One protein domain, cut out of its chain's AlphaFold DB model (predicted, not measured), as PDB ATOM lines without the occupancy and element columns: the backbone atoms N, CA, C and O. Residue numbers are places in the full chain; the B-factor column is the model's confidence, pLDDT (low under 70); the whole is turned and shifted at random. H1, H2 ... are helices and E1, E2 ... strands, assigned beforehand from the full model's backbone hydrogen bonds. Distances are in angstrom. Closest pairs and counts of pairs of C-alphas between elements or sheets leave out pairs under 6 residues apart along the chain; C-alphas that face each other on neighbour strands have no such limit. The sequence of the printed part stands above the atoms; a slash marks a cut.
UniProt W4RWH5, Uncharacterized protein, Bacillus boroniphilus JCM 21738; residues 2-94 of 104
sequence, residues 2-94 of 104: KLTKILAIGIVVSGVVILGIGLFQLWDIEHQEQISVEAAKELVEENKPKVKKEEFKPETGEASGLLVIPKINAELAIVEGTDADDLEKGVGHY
ATOM      1  N   LYS A   2     141.786 131.450 200.537       77.81
ATOM      2  CA  LYS A   2     142.277 130.972 199.223       77.81
ATOM      3  C   LYS A   2     141.277 130.058 198.494       77.81
ATOM      4  O   LYS A   2     141.046 130.244 197.308       77.81
ATOM      5  N   LEU A   3     140.622 129.145 199.218       86.19
ATOM      6  CA  LEU A   3     139.677 128.176 198.643       86.19
ATOM      7  C   LEU A   3     138.429 128.828 198.022       86.19
ATOM      8  O   LEU A   3     138.034 128.478 196.918       86.19
ATOM      9  N   THR A   4     137.853 129.832 198.690       89.44
ATOM     10  CA  THR A   4     136.685 130.572 198.184       89.44
ATOM     11  C   THR A   4     136.994 131.354 196.906       89.44
ATOM     12  O   THR A   4     136.145 131.444 196.028       89.44
ATOM     13  N   LYS A   5     138.223 131.872 196.760       90.75
ATOM     14  CA  LYS A   5     138.675 132.535 195.526       90.75
ATOM     15  C   LYS A   5     138.840 131.548 194.369       90.75
ATOM     16  O   LYS A   5     138.440 131.868 193.258       90.75
ATOM     17  N   ILE A   6     139.386 130.357 194.625       92.62
ATOM     18  CA  ILE A   6     139.538 129.310 193.600       92.62
ATOM     19  C   ILE A   6     138.164 128.830 193.111       92.62
ATOM     20  O   ILE A   6     137.956 128.728 191.908       92.62
ATOM     21  N   LEU A   7     137.210 128.617 194.025       93.88
ATOM     22  CA  LEU A   7     135.825 128.273 193.676       93.88
ATOM     23  C   LEU A   7     135.155 129.358 192.823       93.88
ATOM     24  O   LEU A   7     134.546 129.042 191.805       93.88
ATOM     25  N   ALA A   8     135.309 130.630 193.197       94.12
ATOM     26  CA  ALA A   8     134.762 131.743 192.425       94.12
ATOM     27  C   ALA A   8     135.356 131.810 191.007       94.12
ATOM     28  O   ALA A   8     134.614 131.963 190.041       94.12
ATOM     29  N   ILE A   9     136.676 131.638 190.868       95.75
ATOM     30  CA  ILE A   9     137.339 131.590 189.557       95.75
ATOM     31  C   ILE A   9     136.821 130.404 188.736       95.75
ATOM     32  O   ILE A   9     136.533 130.576 187.558       95.75
ATOM     33  N   GLY A  10     136.643 129.231 189.351       96.38
ATOM     34  CA  GLY A  10     136.106 128.049 188.676       96.38
ATOM     35  C   GLY A  10     134.726 128.289 188.058       96.38
ATOM     36  O   GLY A  10     134.524 127.973 186.889       96.38
ATOM     37  N   ILE A  11     133.813 128.921 188.803       97.06
ATOM     38  CA  ILE A  11     132.460 129.256 188.321       97.06
ATOM     39  C   ILE A  11     132.509 130.273 187.172       97.06
ATOM     40  O   ILE A  11     131.789 130.138 186.182       97.06
ATOM     41  N   VAL A  12     133.371 131.289 187.277       97.31
ATOM     42  CA  VAL A  12     133.535 132.291 186.211       97.31
ATOM     43  C   VAL A  12     134.083 131.640 184.943       97.31
ATOM     44  O   VAL A  12     133.544 131.865 183.863       97.31
ATOM     45  N   VAL A  13     135.104 130.788 185.066       97.56
ATOM     46  CA  VAL A  13     135.688 130.071 183.924       97.56
ATOM     47  C   VAL A  13     134.656 129.154 183.272       97.56
ATOM     48  O   VAL A  13     134.528 129.183 182.051       97.56
ATOM     49  N   SER A  14     133.867 128.399 184.047       97.31
ATOM     50  CA  SER A  14     132.812 127.559 183.465       97.31
ATOM     51  C   SER A  14     131.758 128.384 182.730       97.31
ATOM     52  O   SER A  14     131.319 127.988 181.655       97.31
ATOM     53  N   GLY A  15     131.392 129.556 183.262       97.94
ATOM     54  CA  GLY A  15     130.473 130.472 182.586       97.94
ATOM     55  C   GLY A  15     131.027 130.969 181.248       97.94
ATOM     56  O   GLY A  15     130.324 130.936 180.243       97.94
ATOM     57  N   VAL A  16     132.304 131.357 181.211       98.19
ATOM     58  CA  VAL A  16     132.972 131.791 179.972       98.19
ATOM     59  C   VAL A  16     133.033 130.661 178.942       98.19
ATOM     60  O   VAL A  16     132.798 130.910 177.763       98.19
ATOM     61  N   VAL A  17     133.287 129.421 179.369       98.19
ATOM     62  CA  VAL A  17     133.290 128.254 178.470       98.19
ATOM     63  C   VAL A  17     131.906 128.021 177.860       98.19
ATOM     64  O   VAL A  17     131.805 127.863 176.648       98.19
ATOM     65  N   ILE A  18     130.842 128.053 178.669       98.12
ATOM     66  CA  ILE A  18     129.465 127.878 178.178       98.12
ATOM     67  C   ILE A  18     129.097 128.980 177.177       98.12
ATOM     68  O   ILE A  18     128.540 128.686 176.123       98.12
ATOM     69  N   LEU A  19     129.453 130.236 177.466       97.75
ATOM     70  CA  LEU A  19     129.236 131.351 176.539       97.75
ATOM     71  C   LEU A  19     130.008 131.164 175.227       97.75
ATOM     72  O   LEU A  19     129.456 131.413 174.161       97.75
ATOM     73  N   GLY A  20     131.256 130.693 175.295       98.12
ATOM     74  CA  GLY A  20     132.056 130.395 174.106       98.12
ATOM     75  C   GLY A  20     131.417 129.327 173.217       98.12
ATOM     76  O   GLY A  20     131.356 129.507 172.005       98.12
ATOM     77  N   ILE A  21     130.884 128.257 173.818       97.81
ATOM     78  CA  ILE A  21     130.172 127.196 173.089       97.81
ATOM     79  C   ILE A  21     128.905 127.751 172.426       97.81
ATOM     80  O   ILE A  21     128.686 127.506 171.245       97.81
ATOM     81  N   GLY A  22     128.103 128.539 173.148       96.94
ATOM     82  CA  GLY A  22     126.879 129.128 172.592       96.94
ATOM     83  C   GLY A  22     127.150 130.086 171.427       96.94
ATOM     84  O   GLY A  22     126.442 130.049 170.427       96.94
ATOM     85  N   LEU A  23     128.203 130.905 171.519       97.25
ATOM     86  CA  LEU A  23     128.617 131.781 170.417       97.25
ATOM     87  C   LEU A  23     129.067 130.983 169.189       97.25
ATOM     88  O   LEU A  23     128.719 131.351 168.071       97.25
ATOM     89  N   PHE A  24     129.817 129.897 169.395       96.62
ATOM     90  CA  PHE A  24     130.220 129.009 168.306       96.62
ATOM     91  C   PHE A  24     129.003 128.351 167.641       96.62
ATOM     92  O   PHE A  24     128.924 128.333 166.420       96.62
ATOM     93  N   GLN A  25     128.032 127.888 168.431       94.75
ATOM     94  CA  GLN A  25     126.816 127.258 167.915       94.75
ATOM     95  C   GLN A  25     125.959 128.225 167.085       94.75
ATOM     96  O   GLN A  25     125.478 127.850 166.025       94.75
ATOM     97  N   LEU A  26     125.801 129.480 167.522       93.50
ATOM     98  CA  LEU A  26     125.081 130.491 166.736       93.50
ATOM     99  C   LEU A  26     125.758 130.768 165.389       93.50
ATOM    100  O   LEU A  26     125.073 130.939 164.387       93.50
ATOM    101  N   TRP A  27     127.090 130.804 165.374       95.69
ATOM    102  CA  TRP A  27     127.848 131.002 164.143       95.69
ATOM    103  C   TRP A  27     127.739 129.807 163.190       95.69
ATOM    104  O   TRP A  27     127.593 130.003 161.986       95.69
ATOM    105  N   ASP A  28     127.778 128.584 163.722       93.69
ATOM    106  CA  ASP A  28     127.653 127.361 162.927       93.69
ATOM    107  C   ASP A  28     126.270 127.250 162.265       93.69
ATOM    108  O   ASP A  28     126.194 126.991 161.067       93.69
ATOM    109  N   ILE A  29     125.189 127.563 162.994       90.62
ATOM    110  CA  ILE A  29     123.817 127.563 162.453       90.62
ATOM    111  C   ILE A  29     123.690 128.523 161.262       90.62
ATOM    112  O   ILE A  29     123.230 128.127 160.195       90.62
ATOM    113  N   GLU A  30     124.144 129.772 161.412       92.06
ATOM    114  CA  GLU A  30     124.073 130.765 160.329       92.06
ATOM    115  C   GLU A  30     124.898 130.328 159.105       92.06
ATOM    116  O   GLU A  30     124.515 130.573 157.961       92.06
ATOM    117  N   HIS A  31     126.019 129.637 159.326       94.44
ATOM    118  CA  HIS A  31     126.846 129.112 158.245       94.44
ATOM    119  C   HIS A  31     126.180 127.944 157.502       94.44
ATOM    120  O   HIS A  31     126.183 127.924 156.268       94.44
ATOM    121  N   GLN A  32     125.588 126.995 158.232       93.62
ATOM    122  CA  GLN A  32     124.857 125.866 157.652       93.62
ATOM    123  C   GLN A  32     123.630 126.331 156.857       93.62
ATOM    124  O   GLN A  32     123.392 125.829 155.757       93.62
ATOM    125  N   GLU A  33     122.899 127.329 157.366       92.50
ATOM    126  CA  GLU A  33     121.767 127.951 156.670       92.50
ATOM    127  C   GLU A  33     122.198 128.602 155.345       92.50
ATOM    128  O   GLU A  33     121.541 128.442 154.318       92.50
ATOM    129  N   GLN A  34     123.329 129.309 155.317       94.81
ATOM    130  CA  GLN A  34     123.823 129.918 154.077       94.81
ATOM    131  C   GLN A  34     124.219 128.866 153.037       94.81
ATOM    132  O   GLN A  34     123.838 128.987 151.872       94.81
ATOM    133  N   ILE A  35     124.932 127.816 153.455       95.94
ATOM    134  CA  ILE A  35     125.341 126.718 152.566       95.94
ATOM    135  C   ILE A  35     124.119 126.023 151.963       95.94
ATOM    136  O   ILE A  35     124.080 125.757 150.760       95.94
ATOM    137  N   SER A  36     123.109 125.726 152.780       96.25
ATOM    138  CA  SER A  36     121.903 125.048 152.309       96.25
ATOM    139  C   SER A  36     121.093 125.931 151.354       96.25
ATOM    140  O   SER A  36     120.568 125.426 150.362       96.25
ATOM    141  N   VAL A  37     121.016 127.245 151.602       96.81
ATOM    142  CA  VAL A  37     120.344 128.206 150.716       96.81
ATOM    143  C   VAL A  37     121.081 128.323 149.387       96.81
ATOM    144  O   VAL A  37     120.435 128.379 148.340       96.81
ATOM    145  N   GLU A  38     122.414 128.335 149.390       96.12
ATOM    146  CA  GLU A  38     123.210 128.305 148.160       96.12
ATOM    147  C   GLU A  38     122.975 127.015 147.366       96.12
ATOM    148  O   GLU A  38     122.682 127.085 146.171       96.12
ATOM    149  N   ALA A  39     122.986 125.854 148.027       94.56
ATOM    150  CA  ALA A  39     122.660 124.578 147.394       94.56
ATOM    151  C   ALA A  39     121.227 124.570 146.827       94.56
ATOM    152  O   ALA A  39     120.998 124.159 145.691       94.56
ATOM    153  N   ALA A  40     120.255 125.092 147.578       94.88
ATOM    154  CA  ALA A  40     118.871 125.222 147.132       94.88
ATOM    155  C   ALA A  40     118.730 126.154 145.919       94.88
ATOM    156  O   ALA A  40     117.974 125.846 144.997       94.88
ATOM    157  N   LYS A  41     119.464 127.274 145.887       95.06
ATOM    158  CA  LYS A  41     119.518 128.187 144.733       95.06
ATOM    159  C   LYS A  41     120.068 127.483 143.505       95.06
ATOM    160  O   LYS A  41     119.457 127.558 142.445       95.06
ATOM    161  N   GLU A  42     121.165 126.753 143.672       92.69
ATOM    162  CA  GLU A  42     121.792 125.971 142.610       92.69
ATOM    163  C   GLU A  42     120.843 124.901 142.035       92.69
ATOM    164  O   GLU A  42     120.859 124.649 140.828       92.69
ATOM    165  N   LEU A  43     119.980 124.307 142.867       89.44
ATOM    166  CA  LEU A  43     118.966 123.339 142.432       89.44
ATOM    167  C   LEU A  43     117.845 123.966 141.590       89.44
ATOM    168  O   LEU A  43     117.314 123.303 140.699       89.44
ATOM    169  N   VAL A  44     117.474 125.220 141.862       88.94
ATOM    170  CA  VAL A  44     116.373 125.912 141.163       88.94
ATOM    171  C   VAL A  44     116.841 126.806 140.008       88.94
ATOM    172  O   VAL A  44     116.006 127.427 139.348       88.94
ATOM    173  N   GLU A  45     118.147 126.875 139.731       91.06
ATOM    174  CA  GLU A  45     118.695 127.658 138.618       91.06
ATOM    175  C   GLU A  45     118.133 127.213 137.256       91.06
ATOM    176  O   GLU A  45     118.253 126.060 136.841       91.06
ATOM    177  N   GLU A  46     117.591 128.168 136.492       78.50
ATOM    178  CA  GLU A  46     116.942 127.902 135.197       78.50
ATOM    179  C   GLU A  46     117.885 127.341 134.122       78.50
ATOM    180  O   GLU A  46     117.437 126.684 133.182       78.50
ATOM    181  N   ASN A  47     119.191 127.587 134.254       80.94
ATOM    182  CA  ASN A  47     120.194 127.185 133.269       80.94
ATOM    183  C   ASN A  47     120.706 125.749 133.465       80.94
ATOM    184  O   ASN A  47     121.526 125.285 132.668       80.94
ATOM    185  N   LYS A  48     120.246 125.036 134.503       75.88
ATOM    186  CA  LYS A  48     120.630 123.645 134.750       75.88
ATOM    187  C   LYS A  48     119.629 122.649 134.160       75.88
ATOM    188  O   LYS A  48     118.437 122.942 134.052       75.88
ATOM    189  N   PRO A  49     120.089 121.442 133.774       74.56
ATOM    190  CA  PRO A  49     119.187 120.374 133.374       74.56
ATOM    191  C   PRO A  49     118.242 120.064 134.535       74.56
ATOM    192  O   PRO A  49     118.691 119.672 135.609       74.56
ATOM    193  N   LYS A  50     116.935 120.239 134.322       73.88
ATOM    194  CA  LYS A  50     115.938 119.886 135.335       73.88
ATOM    195  C   LYS A  50     115.978 118.380 135.576       73.88
ATOM    196  O   LYS A  50     115.849 117.601 134.627       73.88
ATOM    197  N   VAL A  51     116.144 117.988 136.836       77.19
ATOM    198  CA  VAL A  51     116.016 116.591 137.263       77.19
ATOM    199  C   VAL A  51     114.589 116.143 136.963       77.19
ATOM    200  O   VAL A  51     113.629 116.874 137.225       77.19
ATOM    201  N   LYS A  52     114.432 114.965 136.357       79.44
ATOM    202  CA  LYS A  52     113.097 114.408 136.127       79.44
ATOM    203  C   LYS A  52     112.444 114.096 137.463       79.44
ATOM    204  O   LYS A  52     113.112 113.658 138.393       79.44
ATOM    205  N   LYS A  53     111.124 114.241 137.539       76.75
ATOM    206  CA  LYS A  53     110.379 113.999 138.777       76.75
ATOM    207  C   LYS A  53     110.606 112.592 139.340       76.75
ATOM    208  O   LYS A  53     110.702 112.433 140.548       76.75
ATOM    209  N   GLU A  54     110.763 111.579 138.485       79.50
ATOM    210  CA  GLU A  54     111.025 110.204 138.938       79.50
ATOM    211  C   GLU A  54     112.425 110.006 139.554       79.50
ATOM    212  O   GLU A  54     112.651 109.050 140.304       79.50
ATOM    213  N   GLU A  55     113.358 110.898 139.225       83.38
ATOM    214  CA  GLU A  55     114.756 110.902 139.673       83.38
ATOM    215  C   GLU A  55     114.973 111.849 140.867       83.38
ATOM    216  O   GLU A  55     116.018 111.794 141.511       83.38
ATOM    217  N   PHE A  56     113.983 112.686 141.196       88.00
ATOM    218  CA  PHE A  56     114.047 113.635 142.301       88.00
ATOM    219  C   PHE A  56     113.818 112.928 143.646       88.00
ATOM    220  O   PHE A  56     112.686 112.682 144.064       88.00
ATOM    221  N   LYS A  57     114.919 112.539 144.294       88.19
ATOM    222  CA  LYS A  57     114.945 111.832 145.583       88.19
ATOM    223  C   LYS A  57     116.111 112.355 146.429       88.19
ATOM    224  O   LYS A  57     117.132 111.671 146.496       88.19
ATOM    225  N   PRO A  58     115.996 113.566 146.997       92.00
ATOM    226  CA  PRO A  58     117.034 114.114 147.865       92.00
ATOM    227  C   PRO A  58     117.253 113.197 149.074       92.00
ATOM    228  O   PRO A  58     116.311 112.567 149.571       92.00
ATOM    229  N   GLU A  59     118.499 113.090 149.526       93.81
ATOM    230  CA  GLU A  59     118.822 112.344 150.740       93.81
ATOM    231  C   GLU A  59     118.480 113.167 151.991       93.81
ATOM    232  O   GLU A  59     118.419 114.394 151.958       93.81
ATOM    233  N   THR A  60     118.246 112.493 153.120       94.69
ATOM    234  CA  THR A  60     117.998 113.183 154.395       94.69
ATOM    235  C   THR A  60     119.173 114.106 154.732       94.69
ATOM    236  O   THR A  60     120.327 113.680 154.706       94.69
ATOM    237  N   GLY A  61     118.870 115.365 155.043       94.00
ATOM    238  CA  GLY A  61     119.842 116.417 155.313       94.00
ATOM    239  C   GLY A  61     120.320 117.189 154.077       94.00
ATOM    240  O   GLY A  61     121.117 118.117 154.248       94.00
ATOM    241  N   GLU A  62     119.857 116.843 152.869       95.06
ATOM    242  CA  GLU A  62     120.125 117.583 151.629       95.06
ATOM    243  C   GLU A  62     119.036 118.614 151.318       95.06
ATOM    244  O   GLU A  62     117.872 118.467 151.700       95.06
ATOM    245  N   ALA A  63     119.408 119.653 150.568       95.31
ATOM    246  CA  ALA A  63     118.450 120.611 150.038       95.31
ATOM    247  C   ALA A  63     117.541 119.943 148.989       95.31
ATOM    248  O   ALA A  63     118.009 119.323 148.037       95.31
ATOM    249  N   SER A  64     116.233 120.107 149.145       94.56
ATOM    250  CA  SER A  64     115.196 119.643 148.223       94.56
ATOM    251  C   SER A  64     114.501 120.796 147.489       94.56
ATOM    252  O   SER A  64     113.808 120.593 146.495       94.56
ATOM    253  N   GLY A  65     114.697 122.039 147.920       94.19
ATOM    254  CA  GLY A  65     114.146 123.191 147.218       94.19
ATOM    255  C   GLY A  65     114.430 124.510 147.911       94.19
ATOM    256  O   GLY A  65     115.065 124.554 148.959       94.19
ATOM    257  N   LEU A  66     113.931 125.593 147.318       96.38
ATOM    258  CA  LEU A  66     114.049 126.947 147.850       96.38
ATOM    259  C   LEU A  66     112.662 127.492 148.205       96.38
ATOM    260  O   LEU A  66     111.788 127.610 147.344       96.38
ATOM    261  N   LEU A  67     112.470 127.861 149.469       96.88
ATOM    262  CA  LEU A  67     111.283 128.550 149.954       96.88
ATOM    263  C   LEU A  67     111.532 130.060 149.959       96.88
ATOM    264  O   LEU A  67     112.315 130.571 150.756       96.88
ATOM    265  N   VAL A  68     110.821 130.782 149.096       96.75
ATOM    266  CA  VAL A  68     110.881 132.248 149.022       96.75
ATOM    267  C   VAL A  68     109.603 132.839 149.607       96.75
ATOM    268  O   VAL A  68     108.501 132.539 149.145       96.75
ATOM    269  N   ILE A  69     109.737 133.717 150.605       97.25
ATOM    270  CA  ILE A  69     108.617 134.418 151.248       97.25
ATOM    271  C   ILE A  69     108.823 135.938 151.101       97.25
ATOM    272  O   ILE A  69     109.355 136.589 152.008       97.25
ATOM    273  N   PRO A  70     108.354 136.552 149.992       97.38
ATOM    274  CA  PRO A  70     108.661 137.951 149.669       97.38
ATOM    275  C   PRO A  70     108.197 138.953 150.729       97.38
ATOM    276  O   PRO A  70     108.838 139.968 150.966       97.38
ATOM    277  N   LYS A  71     107.082 138.666 151.412       98.31
ATOM    278  CA  LYS A  71     106.484 139.573 152.403       98.31
ATOM    279  C   LYS A  71     107.388 139.837 153.614       98.31
ATOM    280  O   LYS A  71     107.213 140.857 154.277       98.31
ATOM    281  N   ILE A  72     108.309 138.922 153.912       97.06
ATOM    282  CA  ILE A  72     109.250 139.030 155.035       97.06
ATOM    283  C   ILE A  72     110.712 139.032 154.572       97.06
ATOM    284  O   ILE A  72     111.599 138.955 155.412       97.06
ATOM    285  N   ASN A  73     110.959 139.135 153.258       95.69
ATOM    286  CA  ASN A  73     112.293 139.052 152.656       95.69
ATOM    287  C   ASN A  73     113.082 137.811 153.116       95.69
ATOM    288  O   ASN A  73     114.264 137.921 153.427       95.69
ATOM    289  N   ALA A  74     112.416 136.653 153.196       94.94
ATOM    290  CA  ALA A  74     113.055 135.401 153.590       94.94
ATOM    291  C   ALA A  74     113.275 134.487 152.382       94.94
ATOM    292  O   ALA A  74     112.372 134.299 151.560       94.94
ATOM    293  N   GLU A  75     114.463 133.897 152.332       96.69
ATOM    294  CA  GLU A  75     114.855 132.819 151.431       96.69
ATOM    295  C   GLU A  75     115.416 131.700 152.303       96.69
ATOM    296  O   GLU A  75     116.373 131.921 153.036       96.69
ATOM    297  N   LEU A  76     114.788 130.529 152.266       96.75
ATOM    298  CA  LEU A  76     115.117 129.406 153.138       96.75
ATOM    299  C   LEU A  76     115.305 128.154 152.288       96.75
ATOM    300  O   LEU A  76     114.519 127.903 151.371       96.75
ATOM    301  N   ALA A  77     116.307 127.346 152.607       97.50
ATOM    302  CA  ALA A  77     116.417 126.017 152.032       97.50
ATOM    303  C   ALA A  77     115.320 125.115 152.602       97.50
ATOM    304  O   ALA A  77     115.089 125.097 153.812       97.50
ATOM    305  N   ILE A  78     114.662 124.359 151.731       97.38
ATOM    306  CA  ILE A  78     113.869 123.198 152.124       97.38
ATOM    307  C   ILE A  78     114.847 122.030 152.207       97.38
ATOM    308  O   ILE A  78     115.527 121.750 151.224       97.38
ATOM    309  N   VAL A  79     114.942 121.381 153.362       97.44
ATOM    310  CA  VAL A  79     115.855 120.265 153.640       97.44
ATOM    311  C   VAL A  79     115.031 118.991 153.784       97.44
ATOM    312  O   VAL A  79     113.988 119.015 154.428       97.44
ATOM    313  N   GLU A  80     115.441 117.879 153.179       97.38
ATOM    314  CA  GLU A  80     114.744 116.602 153.375       97.38
ATOM    315  C   GLU A  80     114.978 116.080 154.796       97.38
ATOM    316  O   GLU A  80     116.114 115.812 155.176       97.38
ATOM    317  N   GLY A  81     113.911 115.875 155.567       97.44
ATOM    318  CA  GLY A  81     113.998 115.464 156.968       97.44
ATOM    319  C   GLY A  81     113.529 116.541 157.942       97.44
ATOM    320  O   GLY A  81     113.330 117.704 157.596       97.44
ATOM    321  N   THR A  82     113.268 116.119 159.175       97.12
ATOM    322  CA  THR A  82     112.742 116.975 160.251       97.12
ATOM    323  C   THR A  82     113.440 116.703 161.580       97.12
ATOM    324  O   THR A  82     112.897 117.043 162.634       97.12
ATOM    325  N   ASP A  83     114.602 116.049 161.548       97.06
ATOM    326  CA  ASP A  83     115.417 115.861 162.742       97.06
ATOM    327  C   ASP A  83     116.144 117.173 163.084       97.06
ATOM    328  O   ASP A  83     116.202 118.102 162.278       97.06
ATOM    329  N   ALA A  84     116.674 117.283 164.306       95.56
ATOM    330  CA  ALA A  84     117.305 118.523 164.774       95.56
ATOM    331  C   ALA A  84     118.436 118.983 163.835       95.56
ATOM    332  O   ALA A  84     118.447 120.138 163.423       95.56
ATOM    333  N   ASP A  85     119.297 118.052 163.428       94.31
ATOM    334  CA  ASP A  85     120.435 118.304 162.538       94.31
ATOM    335  C   ASP A  85     120.001 118.742 161.116       94.31
ATOM    336  O   ASP A  85     120.766 119.395 160.403       94.31
ATOM    337  N   ASP A  86     118.778 118.399 160.686       95.62
ATOM    338  CA  ASP A  86     118.208 118.852 159.409       95.62
ATOM    339  C   ASP A  86     117.677 120.285 159.536       95.62
ATOM    340  O   ASP A  86     117.910 121.134 158.675       95.62
ATOM    341  N   LEU A  87     116.978 120.562 160.642       95.88
ATOM    342  CA  LEU A  87     116.358 121.858 160.921       95.88
ATOM    343  C   LEU A  87     117.378 122.956 161.241       95.88
ATOM    344  O   LEU A  87     117.076 124.134 161.067       95.88
ATOM    345  N   GLU A  88     118.586 122.590 161.670       94.56
ATOM    346  CA  GLU A  88     119.712 123.525 161.795       94.56
ATOM    347  C   GLU A  88     120.150 124.107 160.442       94.56
ATOM    348  O   GLU A  88     120.740 125.183 160.403       94.56
ATOM    349  N   LYS A  89     119.830 123.434 159.330       95.44
ATOM    350  CA  LYS A  89     120.191 123.864 157.973       95.44
ATOM    351  C   LYS A  89     119.062 124.609 157.261       95.44
ATOM    352  O   LYS A  89     119.326 125.244 156.248       95.44
ATOM    353  N   GLY A  90     117.808 124.519 157.702       95.06
ATOM    354  CA  GLY A  90     116.677 125.121 156.987       95.06
ATOM    355  C   GLY A  90     115.316 124.572 157.414       95.06
ATOM    356  O   GLY A  90     115.168 123.978 158.479       95.06
ATOM    357  N   VAL A  91     114.289 124.770 156.584       96.88
ATOM    358  CA  VAL A  91     112.951 124.228 156.866       96.88
ATOM    359  C   VAL A  91     112.858 122.771 156.423       96.88
ATOM    360  O   VAL A  91     113.180 122.440 155.287       96.88
ATOM    361  N   GLY A  92     112.391 121.897 157.307       96.94
ATOM    362  CA  GLY A  92     112.311 120.464 157.029       96.94
ATOM    363  C   GLY A  92     111.112 120.065 156.165       96.94
ATOM    364  O   GLY A  92     109.975 120.454 156.447       96.94
ATOM    365  N   HIS A  93     111.348 119.240 155.148       97.19
ATOM    366  CA  HIS A  93     110.322 118.468 154.460       97.19
ATOM    367  C   HIS A  93     110.086 117.157 155.216       97.19
ATOM    368  O   HIS A  93     111.016 116.418 155.543       97.19
ATOM    369  N   TYR A  94     108.822 116.866 155.521       95.69
ATOM    370  CA  TYR A  94     108.473 115.673 156.279       95.69
ATOM    371  C   TYR A  94     108.637 114.424 155.411       95.69
ATOM    372  O   TYR A  94     108.015 114.279 154.360       95.69
TER     373      TYR A  94
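AT A GLANCE: This is residues 2 to 94 of the 104 residues of an uncharacterized protein of Bacillus boroniphilus JCM 21738 (UniProt W4RWH5). A small sheet of three strands, E1, E2 and E3, has one very long helix, H1, crossing one of its faces with its last part, while residues 2 to 27 of H1 stick out as a long free arm. The tiny helix H2 only grazes the sheet. The printed part has 93 residues, with two named helices and three named strands in the order H1, E1, E2, H2, E3; the mixed sheet runs E1, E2, E3, and the class is mixed, helices and strands. The whole is extended, with a radius of gyration of the C-alphas of 20.1 A and spans of 71 by 28 by 20 A, the arm making the length.

IN THESE COORDINATES: E1 is residues 63 to 69, 17.0 A long, E2 is residues 74 to 80, 18.9 A, and E3 is residues 91 to 93, ending with C-alpha 93 at (110.322, 118.468, 154.460). H1 is residues 2 to 44, 63.8 A from C-alpha 2 at (142.277, 130.972, 199.223) to C-alpha 44 at (116.373, 125.912, 141.163). H2 is residues 84 to 87.

HOW THE PARTS SIT: E1 and E2 form a hairpin, antiparallel at 154 degrees, with N 67 and O 76 at 2.8 A. E2 and E3 are parallel at 36 degrees, with N 93 and O 79 at 2.7 A. E2, H2 and E3 make a strand-helix-strand unit, two parallel neighbour strands with a helix between, its crossover right-handed. H1 is on the sheet in two layers, a helix on one face, and runs across the strands, at 83 degrees to E1 on the local plane. Its closest C-alphas to E2 are Val 37 and Ala 77, 4.7 A. H1 and H2 are near each other, with 5 pairs of C-alphas within 10 A. In H1 every O i to N i+4 pair is within hydrogen-bond range; H2 is too short for one.

THE WHOLE: The C-alphas of Lys 2 and Lys 52, the two farthest apart, are 71.5 A apart. The link from H1 to E1, 18 residues, is long. The printed part has no cut, and no printed residue is under 70 in pLDDT.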